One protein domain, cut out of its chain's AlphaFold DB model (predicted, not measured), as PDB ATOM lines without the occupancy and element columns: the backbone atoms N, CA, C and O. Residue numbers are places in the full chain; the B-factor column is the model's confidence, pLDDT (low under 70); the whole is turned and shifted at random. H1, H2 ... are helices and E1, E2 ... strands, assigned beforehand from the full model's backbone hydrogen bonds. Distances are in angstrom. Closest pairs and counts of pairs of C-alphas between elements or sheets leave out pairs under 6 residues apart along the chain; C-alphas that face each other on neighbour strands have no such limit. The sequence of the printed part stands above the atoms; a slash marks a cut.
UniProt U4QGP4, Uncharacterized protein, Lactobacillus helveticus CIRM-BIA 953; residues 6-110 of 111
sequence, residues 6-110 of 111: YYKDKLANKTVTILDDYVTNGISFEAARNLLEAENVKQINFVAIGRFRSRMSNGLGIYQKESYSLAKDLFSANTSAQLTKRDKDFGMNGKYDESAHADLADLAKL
ATOM      1  N   TYR A   6     124.669-243.869 119.007       93.94
ATOM      2  CA  TYR A   6     124.032-244.354 117.789       93.94
ATOM      3  C   TYR A   6     123.433-243.233 116.921       93.94
ATOM      4  O   TYR A   6     123.399-243.377 115.698       93.94
ATOM      5  N   TYR A   7     122.958-242.139 117.524       92.12
ATOM      6  CA  TYR A   7     122.311-241.021 116.827       92.12
ATOM      7  C   TYR A   7     123.261-239.894 116.416       92.12
ATOM      8  O   TYR A   7     122.807-238.916 115.819       92.12
ATOM      9  N   LYS A   8     124.560-240.030 116.690       91.19
ATOM     10  CA  LYS A   8     125.560-239.035 116.306       91.19
ATOM     11  C   LYS A   8     125.512-238.768 114.801       91.19
ATOM     12  O   LYS A   8     125.450-239.709 114.012       91.19
ATOM     13  N   ASP A   9     125.470-237.488 114.430       91.25
ATOM     14  CA  ASP A   9     125.367-236.991 113.049       91.25
ATOM     15  C   ASP A   9     124.089-237.417 112.287       91.25
ATOM     16  O   ASP A   9     123.969-237.195 111.082       91.25
ATOM     17  N   LYS A  10     123.094-238.005 112.970       94.12
ATOM     18  CA  LYS A  10     121.834-238.468 112.350       94.12
ATOM     19  C   LYS A  10     120.646-237.540 112.588       94.12
ATOM     20  O   LYS A  10     119.635-237.686 111.899       94.12
ATOM     21  N   LEU A  11     120.744-236.633 113.560       94.62
ATOM     22  CA  LEU A  11     119.622-235.824 114.054       94.62
ATOM     23  C   LEU A  11     119.514-234.448 113.385       94.62
ATOM     24  O   LEU A  11     118.403-233.935 113.227       94.62
ATOM     25  N   ALA A  12     120.635-233.882 112.935       95.81
ATOM     26  CA  ALA A  12     120.649-232.582 112.277       95.81
ATOM     27  C   ALA A  12     119.684-232.545 111.081       95.81
ATOM     28  O   ALA A  12     119.619-233.472 110.266       95.81
ATOM     29  N   ASN A  13     118.918-231.458 110.975       96.19
ATOM     30  CA  ASN A  13     117.901-231.236 109.944       96.19
ATOM     31  C   ASN A  13     116.733-232.244 109.915       96.19
ATOM     32  O   ASN A  13     115.923-232.213 108.983       96.19
ATOM     33  N   LYS A  14     116.610-233.135 110.905       96.50
ATOM     34  CA  LYS A  14     115.484-234.072 110.992       96.50
ATOM     35  C   LYS A  14     114.276-233.448 111.671       96.50
ATOM     36  O   LYS A  14     114.389-232.469 112.405       96.50
ATOM     37  N   THR A  15     113.123-234.062 111.434       95.69
ATOM     38  CA  THR A  15     111.939-233.886 112.271       95.69
ATOM     39  C   THR A  15     111.896-235.046 113.254       95.69
ATOM     40  O   THR A  15     111.939-236.201 112.835       95.69
ATOM     41  N   VAL A  16     111.826-234.746 114.547       94.12
ATOM     42  CA  VAL A  16     111.763-235.747 115.617       94.12
ATOM     43  C   VAL A  16     110.443-235.585 116.353       94.12
ATOM     44  O   VAL A  16     110.075-234.473 116.722       94.12
ATOM     45  N   THR A  17     109.736-236.689 116.577       91.31
ATOM     46  CA  THR A  17     108.537-236.709 117.419       91.31
ATOM     47  C   THR A  17     108.871-237.380 118.743       91.31
ATOM     48  O   THR A  17     109.353-238.511 118.748       91.31
ATOM     49  N   ILE A  18     108.619-236.691 119.853       86.81
ATOM     50  CA  ILE A  18     108.719-237.249 121.203       86.81
ATOM     51  C   ILE A  18     107.312-237.621 121.668       86.81
ATOM     52  O   ILE A  18     106.401-236.793 121.602       86.81
ATOM     53  N   LEU A  19     107.169-238.856 122.148       85.50
ATOM     54  CA  LEU A  19     105.979-239.356 122.830       85.50
ATOM     55  C   LEU A  19     106.319-239.494 124.319       85.50
ATOM     56  O   LEU A  19     107.262-240.210 124.650       85.50
ATOM     57  N   ASP A  20     105.597-238.805 125.197       81.00
ATOM     58  CA  ASP A  20     105.842-238.817 126.649       81.00
ATOM     59  C   ASP A  20     104.495-238.751 127.389       81.00
ATOM     60  O   ASP A  20     103.543-238.132 126.921       81.00
ATOM     61  N   ASP A  21     104.371-239.402 128.537       75.19
ATOM     62  CA  ASP A  21     103.141-239.391 129.338       75.19
ATOM     63  C   ASP A  21     103.013-238.125 130.215       75.19
ATOM     64  O   ASP A  21     101.976-237.881 130.832       75.19
ATOM     65  N   TYR A  22     104.037-237.262 130.236       73.94
ATOM     66  CA  TYR A  22     104.098-235.944 130.878       73.94
ATOM     67  C   TYR A  22     103.455-235.910 132.274       73.94
ATOM     68  O   TYR A  22     102.743-234.976 132.652       73.94
ATOM     69  N   VAL A  23     103.670-236.965 133.063       64.31
ATOM     70  CA  VAL A  23     102.980-237.139 134.351       64.31
ATOM     71  C   VAL A  23     103.675-236.371 135.482       64.31
ATOM     72  O   VAL A  23     103.031-235.977 136.454       64.31
ATOM     73  N   THR A  24     104.985-236.123 135.356       60.00
ATOM     74  CA  THR A  24     105.873-235.594 136.412       60.00
ATOM     75  C   THR A  24     106.641-234.346 135.961       60.00
ATOM     76  O   THR A  24     107.868-234.330 135.870       60.00
ATOM     77  N   ASN A  25     105.908-233.258 135.705       65.00
ATOM     78  CA  ASN A  25     106.444-231.908 135.447       65.00
ATOM     79  C   ASN A  25     107.394-231.768 134.238       65.00
ATOM     80  O   ASN A  25     107.991-230.710 134.066       65.00
ATOM     81  N   GLY A  26     107.529-232.797 133.396       74.00
ATOM     82  CA  GLY A  26     108.229-232.698 132.116       74.00
ATOM     83  C   GLY A  26     109.751-232.563 132.196       74.00
ATOM     84  O   GLY A  26     110.349-232.039 131.263       74.00
ATOM     85  N   ILE A  27     110.407-233.012 133.273       79.94
ATOM     86  CA  ILE A  27     111.875-232.879 133.397       79.94
ATOM     87  C   ILE A  27     112.604-233.700 132.319       79.94
ATOM     88  O   ILE A  27     113.529-233.199 131.678       79.94
ATOM     89  N   SER A  28     112.178-234.948 132.093       83.19
ATOM     90  CA  SER A  28     112.676-235.806 131.003       83.19
ATOM     91  C   SER A  28     112.475-235.144 129.644       83.19
ATOM     92  O   SER A  28     113.380-235.124 128.808       83.19
ATOM     93  N   PHE A  29     111.300-234.551 129.463       85.12
ATOM     94  CA  PHE A  29     110.927-233.841 128.258       85.12
ATOM     95  C   PHE A  29     111.832-232.632 127.995       85.12
ATOM     96  O   PHE A  29     112.392-232.518 126.905       85.12
ATOM     97  N   GLU A  30     112.046-231.767 128.987       87.44
ATOM     98  CA  GLU A  30     112.921-230.607 128.826       87.44
ATOM     99  C   GLU A  30     114.355-231.027 128.529       87.44
ATOM    100  O   GLU A  30     114.994-230.464 127.636       87.44
ATOM    101  N   ALA A  31     114.855-232.058 129.208       89.06
ATOM    102  CA  ALA A  31     116.173-232.595 128.915       89.06
ATOM    103  C   ALA A  31     116.265-233.098 127.462       89.06
ATOM    104  O   ALA A  31     117.227-232.775 126.764       89.06
ATOM    105  N   ALA A  32     115.263-233.840 126.977       90.88
ATOM    106  CA  ALA A  32     115.245-234.364 125.612       90.88
ATOM    107  C   ALA A  32     115.167-233.240 124.573       90.88
ATOM    108  O   ALA A  32     115.952-233.222 123.626       90.88
ATOM    109  N   ARG A  33     114.279-232.263 124.778       92.06
ATOM    110  CA  ARG A  33     114.132-231.100 123.898       92.06
ATOM    111  C   ARG A  33     115.441-230.320 123.777       92.06
ATOM    112  O   ARG A  33     115.852-230.025 122.661       92.06
ATOM    113  N   ASN A  34     116.111-230.020 124.894       93.50
ATOM    114  CA  ASN A  34     117.378-229.283 124.865       93.50
ATOM    115  C   ASN A  34     118.488-230.075 124.146       93.50
ATOM    116  O   ASN A  34     119.250-229.479 123.391       93.50
ATOM    117  N   LEU A  35     118.565-231.404 124.320       93.25
ATOM    118  CA  LEU A  35     119.527-232.236 123.579       93.25
ATOM    119  C   LEU A  35     119.258-232.224 122.067       93.25
ATOM    120  O   LEU A  35     120.187-232.086 121.278       93.25
ATOM    121  N   LEU A  36     117.995-232.348 121.657       94.06
ATOM    122  CA  LEU A  36     117.615-232.339 120.242       94.06
ATOM    123  C   LEU A  36     117.826-230.963 119.593       94.06
ATOM    124  O   LEU A  36     118.294-230.891 118.459       94.06
ATOM    125  N   GLU A  37     117.510-229.874 120.299       93.31
ATOM    126  CA  GLU A  37     117.803-228.514 119.824       93.31
ATOM    127  C   GLU A  37     119.317-228.308 119.647       93.31
ATOM    128  O   GLU A  37     119.740-227.770 118.625       93.31
ATOM    129  N   ALA A  38     120.138-228.791 120.586       92.62
ATOM    130  CA  ALA A  38     121.595-228.685 120.504       92.62
ATOM    131  C   ALA A  38     122.203-229.484 119.331       92.62
ATOM    132  O   ALA A  38     123.210-229.067 118.761       92.62
ATOM    133  N   GLU A  39     121.555-230.570 118.903       93.06
ATOM    134  CA  GLU A  39     121.916-231.334 117.698       93.06
ATOM    135  C   GLU A  39     121.338-230.748 116.396       93.06
ATOM    136  O   GLU A  39     121.405-231.379 115.339       93.06
ATOM    137  N   ASN A  40     120.781-229.532 116.434       93.75
ATOM    138  CA  ASN A  40     120.222-228.837 115.269       93.75
ATOM    139  C   ASN A  40     119.111-229.633 114.562       93.75
ATOM    140  O   ASN A  40     119.011-229.659 113.327       93.75
ATOM    141  N   VAL A  41     118.263-230.306 115.341       96.12
ATOM    142  CA  VAL A  41     117.018-230.895 114.834       96.12
ATOM    143  C   VAL A  41     116.148-229.775 114.254       96.12
ATOM    144  O   VAL A  41     115.939-228.743 114.885       96.12
ATOM    145  N   LYS A  42     115.627-229.972 113.036       95.62
ATOM    146  CA  LYS A  42     114.849-228.950 112.313       95.62
ATOM    147  C   LYS A  42     113.515-228.667 112.991       95.62
ATOM    148  O   LYS A  42     113.065-227.527 113.028       95.62
ATOM    149  N   GLN A  43     112.853-229.723 113.454       93.56
ATOM    150  CA  GLN A  43     111.532-229.636 114.056       93.56
ATOM    151  C   GLN A  43     111.367-230.723 115.114       93.56
ATOM    152  O   GLN A  43     111.656-231.891 114.863       93.56
ATOM    153  N   ILE A  44     110.867-230.335 116.284       92.50
ATOM    154  CA  ILE A  44     110.552-231.251 117.378       92.50
ATOM    155  C   ILE A  44     109.040-231.197 117.582       92.50
ATOM    156  O   ILE A  44     108.502-230.166 117.982       92.50
ATOM    157  N   ASN A  45     108.360-232.297 117.280       87.50
ATOM    158  CA  ASN A  45     106.946-232.464 117.580       87.50
ATOM    159  C   ASN A  45     106.828-233.135 118.939       87.50
ATOM    160  O   ASN A  45     107.449-234.170 119.179       87.50
ATOM    161  N   PHE A  46     106.010-232.568 119.812       81.00
ATOM    162  CA  PHE A  46     105.744-233.172 121.101       81.00
ATOM    163  C   PHE A  46     104.305-233.647 121.172       81.00
ATOM    164  O   PHE A  46     103.382-232.869 120.940       81.00
ATOM    165  N   VAL A  47     104.134-234.925 121.491       79.38
ATOM    166  CA  VAL A  47     102.829-235.527 121.729       79.38
ATOM    167  C   VAL A  47     102.855-236.085 123.137       79.38
ATOM    168  O   VAL A  47     103.639-236.984 123.439       79.38
ATOM    169  N   ALA A  48     101.998-235.538 123.991       75.19
ATOM    170  CA  ALA A  48     101.876-235.990 125.359       75.19
ATOM    171  C   ALA A  48     100.460-236.395 125.715       75.19
ATOM    172  O   ALA A  48      99.494-235.760 125.291       75.19
ATOM    173  N   ILE A  49     100.364-237.428 126.546       71.31
ATOM    174  CA  ILE A  49      99.103-237.933 127.085       71.31
ATOM    175  C   ILE A  49      99.164-237.776 128.602       71.31
ATOM    176  O   ILE A  49      99.658-238.655 129.294       71.31
ATOM    177  N   GLY A  50      98.688-236.647 129.133       66.56
ATOM    178  CA  GLY A  50      98.817-236.383 130.566       66.56
ATOM    179  C   GLY A  50      98.354-235.004 131.024       66.56
ATOM    180  O   GLY A  50      97.785-234.208 130.272       66.56
ATOM    181  N   ARG A  51      98.593-234.706 132.308       59.56
ATOM    182  CA  ARG A  51      98.205-233.440 132.949       59.56
ATOM    183  C   ARG A  51      99.171-232.320 132.558       59.56
ATOM    184  O   ARG A  51      99.998-231.887 133.345       59.56
ATOM    185  N   PHE A  52      99.001-231.809 131.344       63.34
ATOM    186  CA  PHE A  52      99.664-230.591 130.859       63.34
ATOM    187  C   PHE A  52      98.896-229.307 131.247       63.34
ATOM    188  O   PHE A  52      99.326-228.194 130.942       63.34
ATOM    189  N   ARG A  53      97.719-229.450 131.878       57.56
ATOM    190  CA  ARG A  53      96.779-228.366 132.218       57.56
ATOM    191  C   ARG A  53      96.896-227.918 133.672       57.56
ATOM    192  O   ARG A  53      96.686-228.726 134.576       57.56
ATOM    193  N   SER A  54      97.144-226.627 133.903       57.50
ATOM    194  CA  SER A  54      97.129-226.037 135.248       57.50
ATOM    195  C   SER A  54      95.737-225.512 135.542       57.50
ATOM    196  O   SER A  54      95.091-224.911 134.683       57.50
ATOM    197  N   ARG A  55      95.280-225.695 136.783       53.47
ATOM    198  CA  ARG A  55      94.003-225.140 137.247       53.47
ATOM    199  C   ARG A  55      94.021-223.613 137.376       53.47
ATOM    200  O   ARG A  55      92.953-223.024 137.462       53.47
ATOM    201  N   MET A  56      95.195-222.977 137.395       55.03
ATOM    202  CA  MET A  56      95.327-221.541 137.679       55.03
ATOM    203  C   MET A  56      95.111-220.611 136.471       55.03
ATOM    204  O   MET A  56      94.929-219.419 136.684       55.03
ATOM    205  N   SER A  57      95.064-221.127 135.238       50.84
ATOM    206  CA  SER A  57      95.047-220.298 134.017       50.84
ATOM    207  C   SER A  57      94.002-220.767 132.993       50.84
ATOM    208  O   SER A  57      94.354-221.208 131.907       50.84
ATOM    209  N   ASN A  58      92.703-220.737 133.322       51.94
ATOM    210  CA  ASN A  58      91.605-221.157 132.418       51.94
ATOM    211  C   ASN A  58      91.762-222.577 131.812       51.94
ATOM    212  O   ASN A  58      91.217-222.871 130.753       51.94
ATOM    213  N   GLY A  59      92.523-223.464 132.466       53.16
ATOM    214  CA  GLY A  59      92.865-224.795 131.949       53.16
ATOM    215  C   GLY A  59      94.082-224.846 131.012       53.16
ATOM    216  O   GLY A  59      94.437-225.932 130.562       53.16
ATOM    217  N   LEU A  60      94.754-223.721 130.750       51.25
ATOM    218  CA  LEU A  60      95.919-223.594 129.868       51.25
ATOM    219  C   LEU A  60      97.199-223.327 130.678       51.25
ATOM    220  O   LEU A  60      97.341-222.283 131.298       51.25
ATOM    221  N   GLY A  61      98.155-224.263 130.638       57.25
ATOM    222  CA  GLY A  61      99.560-224.004 130.992       57.25
ATOM    223  C   GLY A  61     100.082-224.655 132.280       57.25
ATOM    224  O   GLY A  61     100.005-224.064 133.349       57.25
ATOM    225  N   ILE A  62     100.702-225.839 132.174       63.84
ATOM    226  CA  ILE A  62     101.740-226.313 133.128       63.84
ATOM    227  C   ILE A  62     103.142-226.178 132.530       63.84
ATOM    228  O   ILE A  62     104.135-226.164 133.255       63.84
ATOM    229  N   TYR A  63     103.247-226.077 131.208       76.75
ATOM    230  CA  TYR A  63     104.542-226.138 130.564       76.75
ATOM    231  C   TYR A  63     105.253-224.792 130.517       76.75
ATOM    232  O   TYR A  63     104.925-223.905 129.729       76.75
ATOM    233  N   GLN A  64     106.274-224.703 131.361       82.12
ATOM    234  CA  GLN A  64     107.323-223.706 131.290       82.12
ATOM    235  C   GLN A  64     108.476-224.280 130.465       82.12
ATOM    236  O   GLN A  64     109.051-225.302 130.837       82.12
ATOM    237  N   LYS A  65     108.857-223.598 129.386       87.50
ATOM    238  CA  LYS A  65     110.051-223.965 128.617       87.50
ATOM    239  C   LYS A  65     111.302-223.487 129.358       87.50
ATOM    240  O   LYS A  65     111.410-222.312 129.713       87.50
ATOM    241  N   GLU A  66     112.267-224.372 129.560       91.12
ATOM    242  CA  GLU A  66     113.553-224.101 130.199       91.12
ATOM    243  C   GLU A  66     114.692-224.321 129.200       91.12
ATOM    244  O   GLU A  66     115.046-225.443 128.851       91.12
ATOM    245  N   SER A  67     115.281-223.237 128.704       92.44
ATOM    246  CA  SER A  67     116.397-223.321 127.756       92.44
ATOM    247  C   SER A  67     117.711-223.513 128.501       92.44
ATOM    248  O   SER A  67     117.981-222.795 129.466       92.44
ATOM    249  N   TYR A  68     118.530-224.455 128.041       92.56
ATOM    250  CA  TYR A  68     119.839-224.745 128.617       92.56
ATOM    251  C   TYR A  68     120.948-224.554 127.588       92.56
ATOM    252  O   TYR A  68     120.824-224.946 126.432       92.56
ATOM    253  N   SER A  69     122.069-223.998 128.041       91.50
ATOM    254  CA  SER A  69     123.346-224.126 127.349       91.50
ATOM    255  C   SER A  69     123.965-225.458 127.752       91.50
ATOM    256  O   SER A  69     124.179-225.700 128.944       91.50
ATOM    257  N   LEU A  70     124.237-226.319 126.777       90.31
ATOM    258  CA  LEU A  70     124.798-227.649 126.999       90.31
ATOM    259  C   LEU A  70     126.279-227.694 126.609       90.31
ATOM    260  O   LEU A  70     126.746-226.895 125.796       90.31
ATOM    261  N   ALA A  71     127.019-228.636 127.193       83.31
ATOM    262  CA  ALA A  71     128.388-228.924 126.782       83.31
ATOM    263  C   ALA A  71     128.466-229.315 125.296       83.31
ATOM    264  O   ALA A  71     127.528-229.864 124.726       83.31
ATOM    265  N   LYS A  72     129.630-229.077 124.682       75.88
ATOM    266  CA  LYS A  72     129.865-229.369 123.260       75.88
ATOM    267  C   LYS A  72     129.777-230.864 122.926       75.88
ATOM    268  O   LYS A  72     129.450-231.207 121.797       75.88
ATOM    269  N   ASP A  73     130.092-231.736 123.882       86.94
ATOM    270  CA  ASP A  73     129.927-233.181 123.734       86.94
ATOM    271  C   ASP A  73     128.701-233.662 124.522       86.94
ATOM    272  O   ASP A  73     128.680-233.658 125.758       86.94
ATOM    273  N   LEU A  74     127.671-234.065 123.778       88.62
ATOM    274  CA  LEU A  74     126.406-234.578 124.308       88.62
ATOM    275  C   LEU A  74     126.378-236.109 124.419       88.62
ATOM    276  O   LEU A  74     125.392-236.670 124.900       88.62
ATOM    277  N   PHE A  75     127.428-236.794 123.958       88.38
ATOM    278  CA  PHE A  75     127.472-238.253 123.828       88.38
ATOM    279  C   PHE A  75     128.344-238.929 124.892       88.38
ATOM    280  O   PHE A  75     128.372-240.159 124.968       88.38
ATOM    281  N   SER A  76     129.047-238.155 125.721       84.50
ATOM    282  CA  SER A  76     129.869-238.653 126.825       84.50
ATOM    283  C   SER A  76     129.339-238.199 128.185       84.50
ATOM    284  O   SER A  76     128.575-237.245 128.302       84.50
ATOM    285  N   ALA A  77     129.748-238.889 129.251       77.69
ATOM    286  CA  ALA A  77     129.265-238.631 130.611       77.69
ATOM    287  C   ALA A  77     129.631-237.237 131.171       77.69
ATOM    288  O   ALA A  77     129.122-236.858 132.222       77.69
ATOM    289  N   ASN A  78     130.464-236.459 130.467       69.81
ATOM    290  CA  ASN A  78     130.910-235.124 130.878       69.81
ATOM    291  C   ASN A  78     130.002-233.985 130.379       69.81
ATOM    292  O   ASN A  78     130.444-232.841 130.248       69.81
ATOM    293  N   THR A  79     128.728-234.263 130.100       71.50
ATOM    294  CA  THR A  79     127.773-233.224 129.705       71.50
ATOM    295  C   THR A  79     127.396-232.344 130.901       71.50
ATOM    296  O   THR A  79     126.731-232.792 131.836       71.50
ATOM    297  N   SER A  80     127.780-231.067 130.854       84.25
ATOM    298  CA  SER A  80     127.263-230.020 131.738       84.25
ATOM    299  C   SER A  80     126.062-229.313 131.102       84.25
ATOM    300  O   SER A  80     125.936-229.245 129.877       84.25
ATOM    301  N   ALA A  81     125.166-228.794 131.942       88.19
ATOM    302  CA  ALA A  81     124.001-228.030 131.518       88.19
ATOM    303  C   ALA A  81     123.842-226.801 132.415       88.19
ATOM    304  O   ALA A  81     123.846-226.917 133.641       88.19
ATOM    305  N   GLN A  82     123.678-225.630 131.806       91.75
ATOM    306  CA  GLN A  82     123.418-224.377 132.508       91.75
ATOM    307  C   GLN A  82     122.096-223.790 132.027       91.75
ATOM    308  O   GLN A  82     121.925-223.541 130.836       91.75
ATOM    309  N   LEU A  83     121.166-223.557 132.953       92.75
ATOM    310  CA  LEU A  83     119.897-222.906 132.643       92.75
ATOM    311  C   LEU A  83     120.160-221.469 132.179       92.75
ATOM    312  O   LEU A  83     120.789-220.692 132.896       92.75
ATOM    313  N   THR A  84     119.657-221.112 131.001       94.88
ATOM    314  CA  THR A  84     119.815-219.772 130.416       94.88
ATOM    315  C   THR A  84     118.528-218.964 130.464       94.88
ATOM    316  O   THR A  84     118.575-217.752 130.662       94.88
ATOM    317  N   LYS A  85     117.365-219.609 130.307       94.44
ATOM    318  CA  LYS A  85     116.072-218.918 130.287       94.44
ATOM    319  C   LYS A  85     114.943-219.817 130.773       94.44
ATOM    320  O   LYS A  85     114.893-220.994 130.429       94.44
ATOM    321  N   ARG A  86     113.992-219.218 131.492       90.88
ATOM    322  CA  ARG A  86     112.662-219.783 131.745       90.88
ATOM    323  C   ARG A  86     111.612-218.969 131.010       90.88
ATOM    324  O   ARG A  86     111.618-217.743 131.094       90.88
ATOM    325  N   ASP A  87     110.716-219.655 130.324       88.12
ATOM    326  CA  ASP A  87     109.562-219.075 129.654       88.12
ATOM    327  C   ASP A  87     108.297-219.731 130.210       88.12
ATOM    328  O   ASP A  87     107.936-220.847 129.838       88.12
ATOM    329  N   LYS A  88     107.681-219.045 131.177       81.25
ATOM    330  CA  LYS A  88     106.479-219.503 131.892       81.25
ATOM    331  C   LYS A  88     105.233-219.487 131.018       81.25
ATOM    332  O   LYS A  88     104.294-220.228 131.286       81.25
ATOM    333  N   ASP A  89     105.268-218.674 129.974       79.81
ATOM    334  CA  ASP A  89     104.120-218.374 129.137       79.81
ATOM    335  C   ASP A  89     104.113-219.235 127.870       79.81
ATOM    336  O   ASP A  89     103.107-219.296 127.166       79.81
ATOM    337  N   PHE A  90     105.203-219.965 127.601       80.69
ATOM    338  CA  PHE A  90     105.336-220.836 126.437       80.69
ATOM    339  C   PHE A  90     104.137-221.783 126.276       80.69
ATOM    340  O   PHE A  90     103.542-221.857 125.199       80.69
ATOM    341  N   GLY A  91     103.742-222.461 127.358       75.75
ATOM    342  CA  GLY A  91     102.606-223.379 127.370       75.75
ATOM    343  C   GLY A  91     101.238-222.720 127.160       75.75
ATOM    344  O   GLY A  91     100.302-223.420 126.780       75.75
ATOM    345  N   MET A  92     101.103-221.399 127.345       74.25
ATOM    346  CA  MET A  92      99.841-220.691 127.074       74.25
ATOM    347  C   MET A  92      99.506-220.634 125.580       74.25
ATOM    348  O   MET A  92      98.342-220.488 125.222       74.25
ATOM    349  N   ASN A  93     100.501-220.808 124.705       72.56
ATOM    350  CA  ASN A  93     100.299-220.874 123.255       72.56
ATOM    351  C   ASN A  93      99.867-222.272 122.767       72.56
ATOM    352  O   ASN A  93      99.707-222.488 121.563       72.56
ATOM    353  N   GLY A  94      99.721-223.240 123.676       71.25
ATOM    354  CA  GLY A  94      99.303-224.597 123.345       71.25
ATOM    355  C   GLY A  94      97.865-224.648 122.828       71.25
ATOM    356  O   GLY A  94      96.962-224.037 123.398       71.25
ATOM    357  N   LYS A  95      97.638-225.419 121.762       70.94
ATOM    358  CA  LYS A  95      96.292-225.777 121.303       70.94
ATOM    359  C   LYS A  95      95.899-227.101 121.939       70.94
ATOM    360  O   LYS A  95      96.659-228.062 121.858       70.94
ATOM    361  N   TYR A  96      94.722-227.145 122.548       69.94
ATOM    362  CA  TYR A  96      94.168-228.374 123.101       69.94
ATOM    363  C   TYR A  96      93.008-228.832 122.243       69.94
ATOM    364  O   TYR A  96      92.102-228.050 121.963       69.94
ATOM    365  N   ASP A  97      93.045-230.104 121.875       71.56
ATOM    366  CA  ASP A  97      91.920-230.772 121.251       71.56
ATOM    367  C   ASP A  97      91.172-231.589 122.309       71.56
ATOM    368  O   ASP A  97      91.661-232.612 122.786       71.56
ATOM    369  N   GLU A  98      90.006-231.099 122.727       71.12
ATOM    370  CA  GLU A  98      89.163-231.806 123.698       71.12
ATOM    371  C   GLU A  98      88.397-232.973 123.061       71.12
ATOM    372  O   GLU A  98      87.984-233.886 123.778       71.12
ATOM    373  N   SER A  99      88.251-232.990 121.729       70.12
ATOM    374  CA  SER A  99      87.529-234.056 121.022       70.12
ATOM    375  C   SER A  99      88.272-235.391 121.050       70.12
ATOM    376  O   SER A  99      87.637-236.435 121.167       70.12
ATOM    377  N   ALA A 100      89.606-235.362 121.136       65.44
ATOM    378  CA  ALA A 100      90.434-236.554 121.327       65.44
ATOM    379  C   ALA A 100      90.041-237.380 122.574       65.44
ATOM    380  O   ALA A 100      90.265-238.590 122.629       65.44
ATOM    381  N   HIS A 101      89.443-236.749 123.592       64.25
ATOM    382  CA  HIS A 101      88.971-237.453 124.784       64.25
ATOM    383  C   HIS A 101      87.627-238.168 124.562       64.25
ATOM    384  O   HIS A 101      87.381-239.200 125.194       64.25
ATOM    385  N   ALA A 102      86.776-237.630 123.682       64.69
ATOM    386  CA  ALA A 102      85.506-238.242 123.296       64.69
ATOM    387  C   ALA A 102      85.747-239.520 122.481       64.69
ATOM    388  O   ALA A 102      85.145-240.549 122.781       64.69
ATOM    389  N   ASP A 103      86.721-239.492 121.567       64.19
ATOM    390  CA  ASP A 103      87.108-240.655 120.760       64.19
ATOM    391  C   ASP A 103      87.556-241.843 121.630       64.19
ATOM    392  O   ASP A 103      87.184-242.990 121.385       64.19
ATOM    393  N   LEU A 104      88.308-241.577 122.706       63.59
ATOM    394  CA  LEU A 104      88.708-242.606 123.675       63.59
ATOM    395  C   LEU A 104      87.523-243.159 124.479       63.59
ATOM    396  O   LEU A 104      87.489-244.352 124.782       63.59
ATOM    397  N   ALA A 105      86.558-242.308 124.837       66.25
ATOM    398  CA  ALA A 105      85.363-242.734 125.559       66.25
ATOM    399  C   ALA A 105      84.465-243.631 124.697       66.25
ATOM    400  O   ALA A 105      83.844-244.553 125.221       66.25
ATOM    401  N   ASP A 106      84.415-243.391 123.388       72.00
ATOM    402  CA  ASP A 106      83.696-244.249 122.449       72.00
ATOM    403  C   ASP A 106      84.442-245.558 122.180       72.00
ATOM    404  O   ASP A 106      83.815-246.616 122.149       72.00
ATOM    405  N   LEU A 107      85.778-245.527 122.110       64.69
ATOM    406  CA  LEU A 107      86.594-246.740 122.017       64.69
ATOM    407  C   LEU A 107      86.371-247.679 123.216       64.69
ATOM    408  O   LEU A 107      86.285-248.891 123.051       64.69
ATOM    409  N   ALA A 108      86.232-247.123 124.423       60.47
ATOM    410  CA  ALA A 108      85.975-247.893 125.639       60.47
ATOM    411  C   ALA A 108      84.584-248.553 125.681       60.47
ATOM    412  O   ALA A 108      84.384-249.462 126.476       60.47
ATOM    413  N   LYS A 109      83.629-248.122 124.842       76.19
ATOM    414  CA  LYS A 109      82.298-248.750 124.716       76.19
ATOM    415  C   LYS A 109      82.288-249.945 123.754       76.19
ATOM    416  O   LYS A 109      81.258-250.600 123.623       76.19
ATOM    417  N   LEU A 110      83.391-250.187 123.040       64.31
ATOM    418  CA  LEU A 110      83.537-251.286 122.078       64.31
ATOM    419  C   LEU A 110      84.094-252.578 122.705       64.31
ATOM    420  O   LEU A 110      84.223-253.576 121.994       64.31
TER     421      LEU A 110
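What this domain is: This is residues 6 to 110 of the 111 residues of an uncharacterized protein of Lactobacillus helveticus CIRM-BIA 953 (UniProt U4QGP4). One helix, H1, lies between two small two-stranded sheets, the parallel pair E1 and E2 over one side of it and the antiparallel hairpin E3 and E4 over another, with E3 the nearer strand of the hairpin. From this loose body an arm sticks out, residues 97 to 110, which ends in the helix H3 and lengthens the whole. The printed part has 105 residues with three named helices and four named strands, in the order E1, H1, E2, E3, E4, H2, H3, and its class is mixed, helices and strands. It is loose, with a radius of gyration of the C-alphas of 16.3 A, and only just elongated, spanning 49 by 33 by 22 A.

Where its parts are: After residues 6 to 14, strand E1 is residues 15 to 20, 16.4 A long, beginning at C-alpha 15 (111.939, -233.886, 112.271). Helix H1 is residues 27 to 38, 16.7 A, beginning at C-alpha 27 (111.875, -232.879, 133.397). Strand E2 is residues 43 to 48, 16.2 A. Residues 49 to 64 hold no named element. Strand E3 is residues 65 to 70, 15.3 A, and strand E4 is residues 81 to 87, 17.1 A. Helix H2 is residues 90 to 93, 6.0 A. Helix H3 is residues 99 to 110, 17.7 A, ending at C-alpha 110 (83.537, -251.286, 122.078).

How they stand to each other: E1 and E2 are parallel neighbours, their directions 18 degrees apart, with N 18 and O 45 2.9 A apart and N 45 and O 16 2.8 A apart, both within hydrogen-bond range. E1, H1 and E2 form a strand-helix-strand unit, two parallel neighbour strands with a helix between them along the chain, and its crossover is right-handed. The closest C-alphas of H1 and E2 are those of Arg 33 and Ile 44, 7.4 A apart. H1 and E3 have 7 pairs of C-alphas within 8 A, the closest those of Asn 34 and Tyr 68, 6.4 A apart. E3 and E4 are an antiparallel hairpin, their directions 155 degrees apart, with N 69 and O 82 within hydrogen-bond range at 2.8 A. The two sheets are apart. The closest C-alphas of E3 and H2 are those of Lys 65 and Phe 90, 6.1 A apart. H3 is apart from each other named element. In H1 every O i to N i+4 pair is within hydrogen-bond range, in H3 5 of 8 are, and H2 is too short for such a pair.

The domain as a whole: The C-alphas of Lys 72 and Lys 109 are the two farthest apart, 51.4 A. Without residues 97 to 110, which stand free, the body spans 41 by 25 by 20 A. The printed part has no cut, and its one long link is E2 to E3. The mean pLDDT of the printed part is 79.4; among the residues under 70 are 50 to 62 and 100 to 105.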